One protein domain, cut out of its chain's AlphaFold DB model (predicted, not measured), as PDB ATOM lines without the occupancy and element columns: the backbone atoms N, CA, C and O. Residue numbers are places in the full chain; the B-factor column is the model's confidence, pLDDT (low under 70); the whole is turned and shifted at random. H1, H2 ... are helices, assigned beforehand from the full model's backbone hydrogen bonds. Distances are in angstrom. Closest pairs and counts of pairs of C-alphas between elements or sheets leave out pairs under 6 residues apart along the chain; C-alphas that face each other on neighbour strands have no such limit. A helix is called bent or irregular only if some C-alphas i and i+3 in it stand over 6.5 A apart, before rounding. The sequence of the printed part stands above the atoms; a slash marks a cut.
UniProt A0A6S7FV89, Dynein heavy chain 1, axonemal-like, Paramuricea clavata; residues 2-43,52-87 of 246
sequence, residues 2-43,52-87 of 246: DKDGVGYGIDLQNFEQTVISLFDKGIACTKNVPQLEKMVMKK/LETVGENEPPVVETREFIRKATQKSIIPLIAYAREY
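What this domain is: This is residues 2 to 43 and 52 to 87 of the 246 residues of the protein "Dynein heavy chain 1, axonemal-like" of Paramuricea clavata (UniProt A0A6S7FV89). Two long helices, H1 and H3, lie side by side and run opposite ways, and beyond one end of H1 the chain goes on into a thin tail with the tiny helix H2, where residues 37 to 43 stick out free. The first and last printed residues lie at the end of the long pair away from that tail, and the tail adds much to the length of the whole. The printed part has 78 residues with three named helices, in the order H1, H2, H3, and no named strand; its class is all helix. It is extended, with a radius of gyration of the C-alphas of 20.0 A, and its C-alphas span 72 by 24 by 14 A.

How they stand to each other: Start from residue 2 and go on to H1, residues 12 to 30, which touches H3, residues 60 to 85. Look at Glu 16 and Thr 73: their C-alphas, 6.0 A apart, are the closest of the two helices. H3 touches H1 with residues 66 to 77 alone, and 10 pairs of C-alphas are within 8 A. Their lines stand at a shallow tilt of 27 degrees, opposite ways, with the centres 12.7 A apart. H2, residues 36 to 40, touches no helix: it is apart from H1 and apart from H3. In the backbone, every O i to N i+4 pair of H2 is within hydrogen-bond range, against 12 of 15 in H1 and 19 of 22 in H3.

Where its parts are: Find C-alpha 12 of H1 at (166.158, 134.900, 218.494); from there the helix runs 28.9 A to C-alpha 30 at (156.618, 133.400, 191.287). With five residues between them, H2 follows H1, from Leu 36 to Val 40, with 6.2 A from first to last C-alpha. After the cut, look for C-alpha 60 of H3 at (162.697, 148.868, 194.979); this helix of 26 residues, the longest, runs 38.4 A to C-alpha 85 at (164.173, 138.938, 232.051). H3 is neither bent nor irregular, but only just: C-alphas 76 and 79 are 6.3 A apart.

The domain as a whole: The two C-alphas farthest apart are those of Lys 3 and Lys 43, at 72.7 A, while the C-alphas of Asp 2 and Tyr 87, the first and last printed, are 11.4 A apart. Residues 44 to 51 are not printed, and across this cut C-alphas 43 and 52 are 20.0 A apart. The link from H1 to H2 is tight; the link from H2 to H3 is the link across the cut. The mean pLDDT of the printed part is 88.9, and no printed residue is under 70.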
ATOM      1  N   ASP A   2     168.701 128.214 232.923       78.88
ATOM      2  CA  ASP A   2     169.903 127.465 233.277       78.88
ATOM      3  C   ASP A   2     170.627 128.211 234.403       78.88
ATOM      4  O   ASP A   2     170.179 129.279 234.824       78.88
ATOM      5  N   LYS A   3     171.731 127.649 234.909       72.38
ATOM      6  CA  LYS A   3     172.451 128.209 236.066       72.38
ATOM      7  C   LYS A   3     172.874 129.667 235.869       72.38
ATOM      8  O   LYS A   3     172.838 130.437 236.825       72.38
ATOM      9  N   ASP A   4     173.199 130.033 234.632       75.75
ATOM     10  CA  ASP A   4     173.742 131.344 234.274       75.75
ATOM     11  C   ASP A   4     172.671 132.361 233.838       75.75
ATOM     12  O   ASP A   4     172.986 133.537 233.663       75.75
ATOM     13  N   GLY A   5     171.404 131.953 233.658       83.62
ATOM     14  CA  GLY A   5     170.347 132.900 233.292       83.62
ATOM     15  C   GLY A   5     169.084 132.327 232.648       83.62
ATOM     16  O   GLY A   5     168.843 131.116 232.558       83.62
ATOM     17  N   VAL A   6     168.234 133.248 232.185       86.94
ATOM     18  CA  VAL A   6     166.985 132.945 231.478       86.94
ATOM     19  C   VAL A   6     167.167 133.187 229.985       86.94
ATOM     20  O   VAL A   6     167.581 134.257 229.560       86.94
ATOM     21  N   GLY A   7     166.812 132.191 229.177       87.56
ATOM     22  CA  GLY A   7     166.881 132.275 227.725       87.56
ATOM     23  C   GLY A   7     165.853 131.373 227.060       87.56
ATOM     24  O   GLY A   7     165.277 130.479 227.692       87.56
ATOM     25  N   TYR A   8     165.631 131.631 225.777       90.06
ATOM     26  CA  TYR A   8     164.809 130.797 224.912       90.06
ATOM     27  C   TYR A   8     165.633 129.633 224.359       90.06
ATOM     28  O   TYR A   8     166.831 129.762 224.140       90.06
ATOM     29  N   GLY A   9     164.981 128.498 224.091       86.19
ATOM     30  CA  GLY A   9     165.645 127.336 223.484       86.19
ATOM     31  C   GLY A   9     166.034 127.529 222.013       86.19
ATOM     32  O   GLY A   9     166.712 126.681 221.445       86.19
ATOM     33  N   ILE A  10     165.591 128.624 221.391       86.00
ATOM     34  CA  ILE A  10     165.901 128.993 220.009       86.00
ATOM     35  C   ILE A  10     166.604 130.346 220.042       86.00
ATOM     36  O   ILE A  10     166.159 131.256 220.745       86.00
ATOM     37  N   ASP A  11     167.664 130.488 219.249       88.25
ATOM     38  CA  ASP A  11     168.309 131.779 219.037       88.25
ATOM     39  C   ASP A  11     167.343 132.746 218.337       88.25
ATOM     40  O   ASP A  11     166.863 132.494 217.227       88.25
ATOM     41  N   LEU A  12     167.063 133.871 218.997       87.00
ATOM     42  CA  LEU A  12     166.158 134.900 218.494       87.00
ATOM     43  C   LEU A  12     166.653 135.498 217.166       87.00
ATOM     44  O   LEU A  12     165.829 135.908 216.348       87.00
ATOM     45  N   GLN A  13     167.966 135.488 216.902       83.31
ATOM     46  CA  GLN A  13     168.526 135.980 215.638       83.31
ATOM     47  C   GLN A  13     168.157 135.096 214.440       83.31
ATOM     48  O   GLN A  13     167.964 135.597 213.329       83.31
ATOM     49  N   ASN A  14     167.960 133.792 214.658       89.06
ATOM     50  CA  ASN A  14     167.579 132.868 213.589       89.06
ATOM     51  C   ASN A  14     166.169 133.144 213.050       89.06
ATOM     52  O   ASN A  14     165.885 132.832 211.890       89.06
ATOM     53  N   PHE A  15     165.280 133.753 213.844       89.12
ATOM     54  CA  PHE A  15     163.939 134.119 213.377       89.12
ATOM     55  C   PHE A  15     163.985 135.185 212.286       89.12
ATOM     56  O   PHE A  15     163.267 135.059 211.295       89.12
ATOM     57  N   GLU A  16     164.848 136.196 212.422       89.69
ATOM     58  CA  GLU A  16     165.023 137.225 211.392       89.69
ATOM     59  C   GLU A  16     165.431 136.584 210.060       89.69
ATOM     60  O   GLU A  16     164.761 136.779 209.043       89.69
ATOM     61  N   GLN A  17     166.472 135.750 210.086       91.00
ATOM     62  CA  GLN A  17     166.969 135.055 208.899       91.00
ATOM     63  C   GLN A  17     165.904 134.143 208.282       91.00
ATOM     64  O   GLN A  17     165.721 134.127 207.066       91.00
ATOM     65  N   THR A  18     165.165 133.410 209.116       92.81
ATOM     66  CA  THR A  18     164.135 132.473 208.656       92.81
ATOM     67  C   THR A  18     162.988 133.205 207.965       92.81
ATOM     68  O   THR A  18     162.599 132.814 206.864       92.81
ATOM     69  N   VAL A  19     162.480 134.288 208.560       92.75
ATOM     70  CA  VAL A  19     161.375 135.074 207.990       92.75
ATOM     71  C   VAL A  19     161.797 135.739 206.678       92.75
ATOM     72  O   VAL A  19     161.050 135.676 205.703       92.75
ATOM     73  N   ILE A  20     163.010 136.302 206.614       93.25
ATOM     74  CA  ILE A  20     163.552 136.866 205.367       93.25
ATOM     75  C   ILE A  20     163.695 135.771 204.304       93.25
ATOM     76  O   ILE A  20     163.232 135.944 203.181       93.25
ATOM     77  N   SER A  21     164.236 134.604 204.667       94.69
ATOM     78  CA  SER A  21     164.384 133.491 203.725       94.69
ATOM     79  C   SER A  21     163.039 132.987 203.190       94.69
ATOM     80  O   SER A  21     162.952 132.565 202.039       94.69
ATOM     81  N   LEU A  22     161.979 133.027 204.005       94.50
ATOM     82  CA  LEU A  22     160.631 132.645 203.594       94.50
ATOM     83  C   LEU A  22     160.049 133.663 202.608       94.50
ATOM     84  O   LEU A  22     159.438 133.267 201.617       94.50
ATOM     85  N   PHE A  23     160.280 134.952 202.854       93.94
ATOM     86  CA  PHE A  23     159.901 136.023 201.937       93.94
ATOM     87  C   PHE A  23     160.609 135.880 200.580       93.94
ATOM     88  O   PHE A  23     159.942 135.851 199.544       93.94
ATOM     89  N   ASP A  24     161.930 135.681 200.578       92.19
ATOM     90  CA  ASP A  24     162.707 135.503 199.344       92.19
ATOM     91  C   ASP A  24     162.292 134.224 198.587       92.19
ATOM     92  O   ASP A  24     162.158 134.238 197.361       92.19
ATOM     93  N   LYS A  25     161.989 133.127 199.299       92.06
ATOM     94  CA  LYS A  25     161.410 131.911 198.694       92.06
ATOM     95  C   LYS A  25     160.051 132.179 198.053       92.06
ATOM     96  O   LYS A  25     159.801 131.683 196.958       92.06
ATOM     97  N   GLY A  26     159.196 132.971 198.699       90.19
ATOM     98  CA  GLY A  26     157.902 133.376 198.148       90.19
ATOM     99  C   GLY A  26     158.048 134.086 196.801       90.19
ATOM    100  O   GLY A  26     157.348 133.747 195.850       90.19
ATOM    101  N   ILE A  27     159.022 134.992 196.687       89.44
ATOM    102  CA  ILE A  27     159.349 135.677 195.428       89.44
ATOM    103  C   ILE A  27     159.875 134.681 194.395       89.44
ATOM    104  O   ILE A  27     159.397 134.663 193.258       89.44
ATOM    105  N   ALA A  28     160.809 133.809 194.780       88.81
ATOM    106  CA  ALA A  28     161.377 132.808 193.881       88.81
ATOM    107  C   ALA A  28     160.310 131.868 193.289       88.81
ATOM    108  O   ALA A  28     160.389 131.520 192.110       88.81
ATOM    109  N   CYS A  29     159.277 131.512 194.059       87.88
ATOM    110  CA  CYS A  29     158.160 130.697 193.578       87.88
ATOM    111  C   CYS A  29     157.366 131.358 192.440       87.88
ATOM    112  O   CYS A  29     156.798 130.647 191.613       87.88
ATOM    113  N   THR A  30     157.345 132.692 192.355       86.12
ATOM    114  CA  THR A  30     156.618 133.400 191.287       86.12
ATOM    115  C   THR A  30     157.322 133.318 189.931       86.12
ATOM    116  O   THR A  30     156.663 133.368 188.899       86.12
ATOM    117  N   LYS A  31     158.644 133.110 189.906       84.56
ATOM    118  CA  LYS A  31     159.469 133.203 188.687       84.56
ATOM    119  C   LYS A  31     159.196 132.118 187.638       84.56
ATOM    120  O   LYS A  31     159.585 132.274 186.489       84.56
ATOM    121  N   ASN A  32     158.546 131.019 188.018       83.50
ATOM    122  CA  ASN A  32     158.364 129.839 187.164       83.50
ATOM    123  C   ASN A  32     156.941 129.702 186.600       83.50
ATOM    124  O   ASN A  32     156.515 128.598 186.260       83.50
ATOM    125  N   VAL A  33     156.184 130.797 186.516       85.50
ATOM    126  CA  VAL A  33     154.814 130.781 185.988       85.50
ATOM    127  C   VAL A  33     154.844 130.912 184.458       85.50
ATOM    128  O   VAL A  33     155.353 131.912 183.962       85.50
ATOM    129  N   PRO A  34     154.317 129.948 183.679       85.50
ATOM    130  CA  PRO A  34     154.234 130.067 182.221       85.50
ATOM    131  C   PRO A  34     153.255 131.160 181.776       85.50
ATOM    132  O   PRO A  34     152.231 131.385 182.421       85.50
ATOM    133  N   GLN A  35     153.522 131.790 180.632       85.94
ATOM    134  CA  GLN A  35     152.595 132.753 180.029       85.94
ATOM    135  C   GLN A  35     151.325 132.080 179.474       85.94
ATOM    136  O   GLN A  35     151.345 130.926 179.026       85.94
ATOM    137  N   LEU A  36     150.213 132.824 179.458       86.00
ATOM    138  CA  LEU A  36     148.897 132.331 179.035       86.00
ATOM    139  C   LEU A  36     148.880 131.928 177.554       86.00
ATOM    140  O   LEU A  36     148.234 130.949 177.176       86.00
ATOM    141  N   GLU A  37     149.621 132.642 176.713       83.25
ATOM    142  CA  GLU A  37     149.732 132.422 175.274       83.25
ATOM    143  C   GLU A  37     150.189 130.992 174.977       83.25
ATOM    144  O   GLU A  37     149.632 130.331 174.097       83.25
ATOM    145  N   LYS A  38     151.123 130.455 175.770       81.31
ATOM    146  CA  LYS A  38     151.568 129.061 175.663       81.31
ATOM    147  C   LYS A  38     150.455 128.066 176.009       81.31
ATOM    148  O   LYS A  38     150.402 126.983 175.423       81.31
ATOM    149  N   MET A  39     149.572 128.413 176.944       79.94
ATOM    150  CA  MET A  39     148.465 127.556 177.387       79.94
ATOM    151  C   MET A  39     147.296 127.547 176.390       79.94
ATOM    152  O   MET A  39     146.646 126.514 176.203       79.94
ATOM    153  N   VAL A  40     147.036 128.681 175.734       86.44
ATOM    154  CA  VAL A  40     145.888 128.868 174.832       86.44
ATOM    155  C   VAL A  40     146.252 128.563 173.373       86.44
ATOM    156  O   VAL A  40     145.481 127.916 172.659       86.44
ATOM    157  N   MET A  41     147.445 128.951 172.912       84.12
ATOM    158  CA  MET A  41     147.868 128.811 171.512       84.12
ATOM    159  C   MET A  41     148.540 127.454 171.238       84.12
ATOM    160  O   MET A  41     149.730 127.368 170.931       84.12
ATOM    161  N   LYS A  42     147.750 126.372 171.286       77.31
ATOM    162  CA  LYS A  42     148.218 124.976 171.102       77.31
ATOM    163  C   LYS A  42     148.794 124.651 169.714       77.31
ATOM    164  O   LYS A  42     149.460 123.634 169.562       77.31
ATOM    165  N   LYS A  43     148.508 125.476 168.699       79.56
ATOM    166  CA  LYS A  43     148.942 125.270 167.301       79.56
ATOM    167  C   LYS A  43     150.190 126.072 166.913       79.56
ATOM    168  O   LYS A  43     150.673 125.914 165.797       79.56
ATOM    169  N   LEU A  52     156.108 134.260 182.709       85.75
ATOM    170  CA  LEU A  52     155.550 135.540 183.115       85.75
ATOM    171  C   LEU A  52     156.676 136.394 183.711       85.75
ATOM    172  O   LEU A  52     157.477 135.893 184.501       85.75
ATOM    173  N   GLU A  53     156.727 137.674 183.357       81.50
ATOM    174  CA  GLU A  53     157.578 138.616 184.080       81.50
ATOM    175  C   GLU A  53     157.013 138.791 185.490       81.50
ATOM    176  O   GLU A  53     155.858 139.186 185.670       81.50
ATOM    177  N   THR A  54     157.807 138.435 186.495       85.00
ATOM    178  CA  THR A  54     157.441 138.584 187.903       85.00
ATOM    179  C   THR A  54     158.388 139.527 188.617       85.00
ATOM    180  O   THR A  54     159.452 139.866 188.102       85.00
ATOM    181  N   VAL A  55     157.981 139.938 189.818       84.00
ATOM    182  CA  VAL A  55     158.764 140.821 190.686       84.00
ATOM    183  C   VAL A  55     160.196 140.310 190.860       84.00
ATOM    184  O   VAL A  55     160.447 139.205 191.354       84.00
ATOM    185  N   GLY A  56     161.153 141.133 190.445       83.94
ATOM    186  CA  GLY A  56     162.577 140.908 190.617       83.94
ATOM    187  C   GLY A  56     163.022 141.073 192.073       83.94
ATOM    188  O   GLY A  56     162.532 141.919 192.813       83.94
ATOM    189  N   GLU A  57     164.026 140.297 192.486       84.75
ATOM    190  CA  GLU A  57     164.540 140.283 193.873       84.75
ATOM    191  C   GLU A  57     165.119 141.624 194.353       84.75
ATOM    192  O   GLU A  57     165.192 141.870 195.563       84.75
ATOM    193  N   ASN A  58     165.540 142.463 193.404       88.19
ATOM    194  CA  ASN A  58     166.195 143.751 193.626       88.19
ATOM    195  C   ASN A  58     165.317 144.940 193.216       88.19
ATOM    196  O   ASN A  58     165.806 146.067 193.151       88.19
ATOM    197  N   GLU A  59     164.040 144.709 192.908       90.56
ATOM    198  CA  GLU A  59     163.128 145.816 192.648       90.56
ATOM    199  C   GLU A  59     162.936 146.657 193.921       90.56
ATOM    200  O   GLU A  59     162.858 146.088 195.017       90.56
ATOM    201  N   PRO A  60     162.826 147.996 193.811       93.69
ATOM    202  CA  PRO A  60     162.697 148.868 194.979       93.69
ATOM    203  C   PRO A  60     161.604 148.432 195.975       93.69
ATOM    204  O   PRO A  60     161.921 148.326 197.161       93.69
ATOM    205  N   PRO A  61     160.380 148.045 195.547       91.06
ATOM    206  CA  PRO A  61     159.341 147.591 196.477       91.06
ATOM    207  C   PRO A  61     159.719 146.321 197.253       91.06
ATOM    208  O   PRO A  61     159.357 146.170 198.421       91.06
ATOM    209  N   VAL A  62     160.464 145.403 196.628       92.12
ATOM    210  CA  VAL A  62     160.921 144.157 197.259       92.12
ATOM    211  C   VAL A  62     161.981 144.450 198.312       92.12
ATOM    212  O   VAL A  62     161.905 143.927 199.426       92.12
ATOM    213  N   VAL A  63     162.947 145.310 197.987       93.81
ATOM    214  CA  VAL A  63     164.008 145.717 198.915       93.81
ATOM    215  C   VAL A  63     163.417 146.466 200.111       93.81
ATOM    216  O   VAL A  63     163.725 146.128 201.253       93.81
ATOM    217  N   GLU A  64     162.515 147.419 199.872       95.12
ATOM    218  CA  GLU A  64     161.823 148.164 200.931       95.12
ATOM    219  C   GLU A  64     161.009 147.242 201.845       95.12
ATOM    220  O   GLU A  64     161.086 147.354 203.072       95.12
ATOM    221  N   THR A  65     160.285 146.280 201.267       93.81
ATOM    222  CA  THR A  65     159.508 145.296 202.035       93.81
ATOM    223  C   THR A  65     160.419 144.384 202.855       93.81
ATOM    224  O   THR A  65     160.129 144.121 204.024       93.81
ATOM    225  N   ARG A  66     161.556 143.944 202.299       94.38
ATOM    226  CA  ARG A  66     162.550 143.129 203.017       94.38
ATOM    227  C   ARG A  66     163.110 143.875 204.230       94.38
ATOM    228  O   ARG A  66     163.162 143.313 205.326       94.38
ATOM    229  N   GLU A  67     163.474 145.147 204.066       95.19
ATOM    230  CA  GLU A  67     163.930 145.998 205.174       95.19
ATOM    231  C   GLU A  67     162.834 146.237 206.216       95.19
ATOM    232  O   GLU A  67     163.102 146.244 207.421       95.19
ATOM    233  N   PHE A  68     161.590 146.423 205.774       95.50
ATOM    234  CA  PHE A  68     160.451 146.573 206.671       95.50
ATOM    235  C   PHE A  68     160.237 145.318 207.525       95.50
ATOM    236  O   PHE A  68     160.147 145.431 208.748       95.50
ATOM    237  N   ILE A  69     160.226 144.134 206.904       94.25
ATOM    238  CA  ILE A  69     160.107 142.841 207.593       94.25
ATOM    239  C   ILE A  69     161.238 142.683 208.608       94.25
ATOM    240  O   ILE A  69     160.971 142.376 209.770       94.25
ATOM    241  N   ARG A  70     162.486 142.962 208.209       93.88
ATOM    242  CA  ARG A  70     163.640 142.910 209.115       93.88
ATOM    243  C   ARG A  70     163.422 143.778 210.352       93.88
ATOM    244  O   ARG A  70     163.507 143.292 211.477       93.88
ATOM    245  N   LYS A  71     163.095 145.058 210.152       94.56
ATOM    246  CA  LYS A  71     162.870 146.012 211.249       94.56
ATOM    247  C   LYS A  71     161.689 145.607 212.129       94.56
ATOM    248  O   LYS A  71     161.754 145.778 213.344       94.56
ATOM    249  N   ALA A  72     160.613 145.092 211.538       93.69
ATOM    250  CA  ALA A  72     159.449 144.616 212.276       93.69
ATOM    251  C   ALA A  72     159.801 143.409 213.161       93.69
ATOM    252  O   ALA A  72     159.455 143.410 214.342       93.69
ATOM    253  N   THR A  73     160.555 142.438 212.634       92.69
ATOM    254  CA  THR A  73     161.019 141.269 213.396       92.69
ATOM    255  C   THR A  73     161.998 141.663 214.504       92.69
ATOM    256  O   THR A  73     161.866 141.209 215.636       92.69
ATOM    257  N   GLN A  74     162.935 142.577 214.246       92.12
ATOM    258  CA  GLN A  74     163.841 143.079 215.288       92.12
ATOM    259  C   GLN A  74     163.083 143.769 216.428       92.12
ATOM    260  O   GLN A  74     163.400 143.573 217.600       92.12
ATOM    261  N   LYS A  75     162.037 144.539 216.108       93.19
ATOM    262  CA  LYS A  75     161.183 145.172 217.122       93.19
ATOM    263  C   LYS A  75     160.356 144.162 217.913       93.19
ATOM    264  O   LYS A  75     160.161 144.372 219.107       93.19
ATOM    265  N   SER A  76     159.883 143.083 217.290       93.12
ATOM    266  CA  SER A  76     159.103 142.049 217.984       93.12
ATOM    267  C   SER A  76     159.953 141.167 218.908       93.12
ATOM    268  O   SER A  76     159.415 140.586 219.847       93.12
ATOM    269  N   ILE A  77     161.276 141.130 218.714       92.38
ATOM    270  CA  ILE A  77     162.237 140.463 219.611       92.38
ATOM    271  C   ILE A  77     162.423 141.219 220.941       92.38
ATOM    272  O   ILE A  77     162.689 140.607 221.973       92.38
ATOM    273  N   ILE A  78     162.244 142.542 220.969       92.75
ATOM    274  CA  ILE A  78     162.421 143.353 222.188       92.75
ATOM    275  C   ILE A  78     161.507 142.894 223.345       92.75
ATOM    276  O   ILE A  78     162.034 142.623 224.428       92.75
ATOM    277  N   PRO A  79     160.173 142.760 223.169       94.12
ATOM    278  CA  PRO A  79     159.298 142.294 224.245       94.12
ATOM    279  C   PRO A  79     159.560 140.836 224.647       94.12
ATOM    280  O   PRO A  79     159.346 140.501 225.807       94.12
ATOM    281  N   LEU A  80     160.072 139.982 223.747       92.81
ATOM    282  CA  LEU A  80     160.536 138.635 224.109       92.81
ATOM    283  C   LEU A  80     161.683 138.708 225.123       92.81
ATOM    284  O   LEU A  80     161.622 138.100 226.185       92.81
ATOM    285  N   ILE A  81     162.724 139.492 224.830       92.25
ATOM    286  CA  ILE A  81     163.870 139.638 225.740       92.25
ATOM    287  C   ILE A  81     163.415 140.220 227.083       92.25
ATOM    288  O   ILE A  81     163.829 139.730 228.132       92.25
ATOM    289  N   ALA A  82     162.547 141.235 227.062       93.38
ATOM    290  CA  ALA A  82     161.997 141.823 228.281       93.38
ATOM    291  C   ALA A  82     161.220 140.790 229.113       93.38
ATOM    292  O   ALA A  82     161.453 140.680 230.313       93.38
ATOM    293  N   TYR A  83     160.371 139.983 228.473       93.62
ATOM    294  CA  TYR A  83     159.600 138.943 229.149       93.62
ATOM    295  C   TYR A  83     160.488 137.844 229.743       93.62
ATOM    296  O   TYR A  83     160.257 137.408 230.866       93.62
ATOM    297  N   ALA A  84     161.545 137.418 229.042       92.31
ATOM    298  CA  ALA A  84     162.503 136.460 229.592       92.31
ATOM    299  C   ALA A  84     163.200 136.998 230.856       92.31
ATOM    300  O   ALA A  84     163.372 136.254 231.822       92.31
ATOM    301  N   ARG A  85     163.541 138.294 230.886       92.31
ATOM    302  CA  ARG A  85     164.173 138.938 232.051       92.31
ATOM    303  C   ARG A  85     163.282 138.969 233.287       92.31
ATOM    304  O   ARG A  85     163.796 138.894 234.396       92.31
ATOM    305  N   GLU A  86     161.958 139.004 233.141       92.19
ATOM    306  CA  GLU A  86     161.051 138.971 234.301       92.19
ATOM    307  C   GLU A  86     161.193 137.695 235.145       92.19
ATOM    308  O   GLU A  86     160.828 137.689 236.323       92.19
ATOM    309  N   TYR A  87     161.745 136.623 234.571       91.88
ATOM    310  CA  TYR A  87     162.019 135.380 235.286       91.88
ATOM    311  C   TYR A  87     163.347 135.405 236.050       91.88
ATOM    312  O   TYR A  87     163.554 134.524 236.881       91.88
TER     313      TYR A  87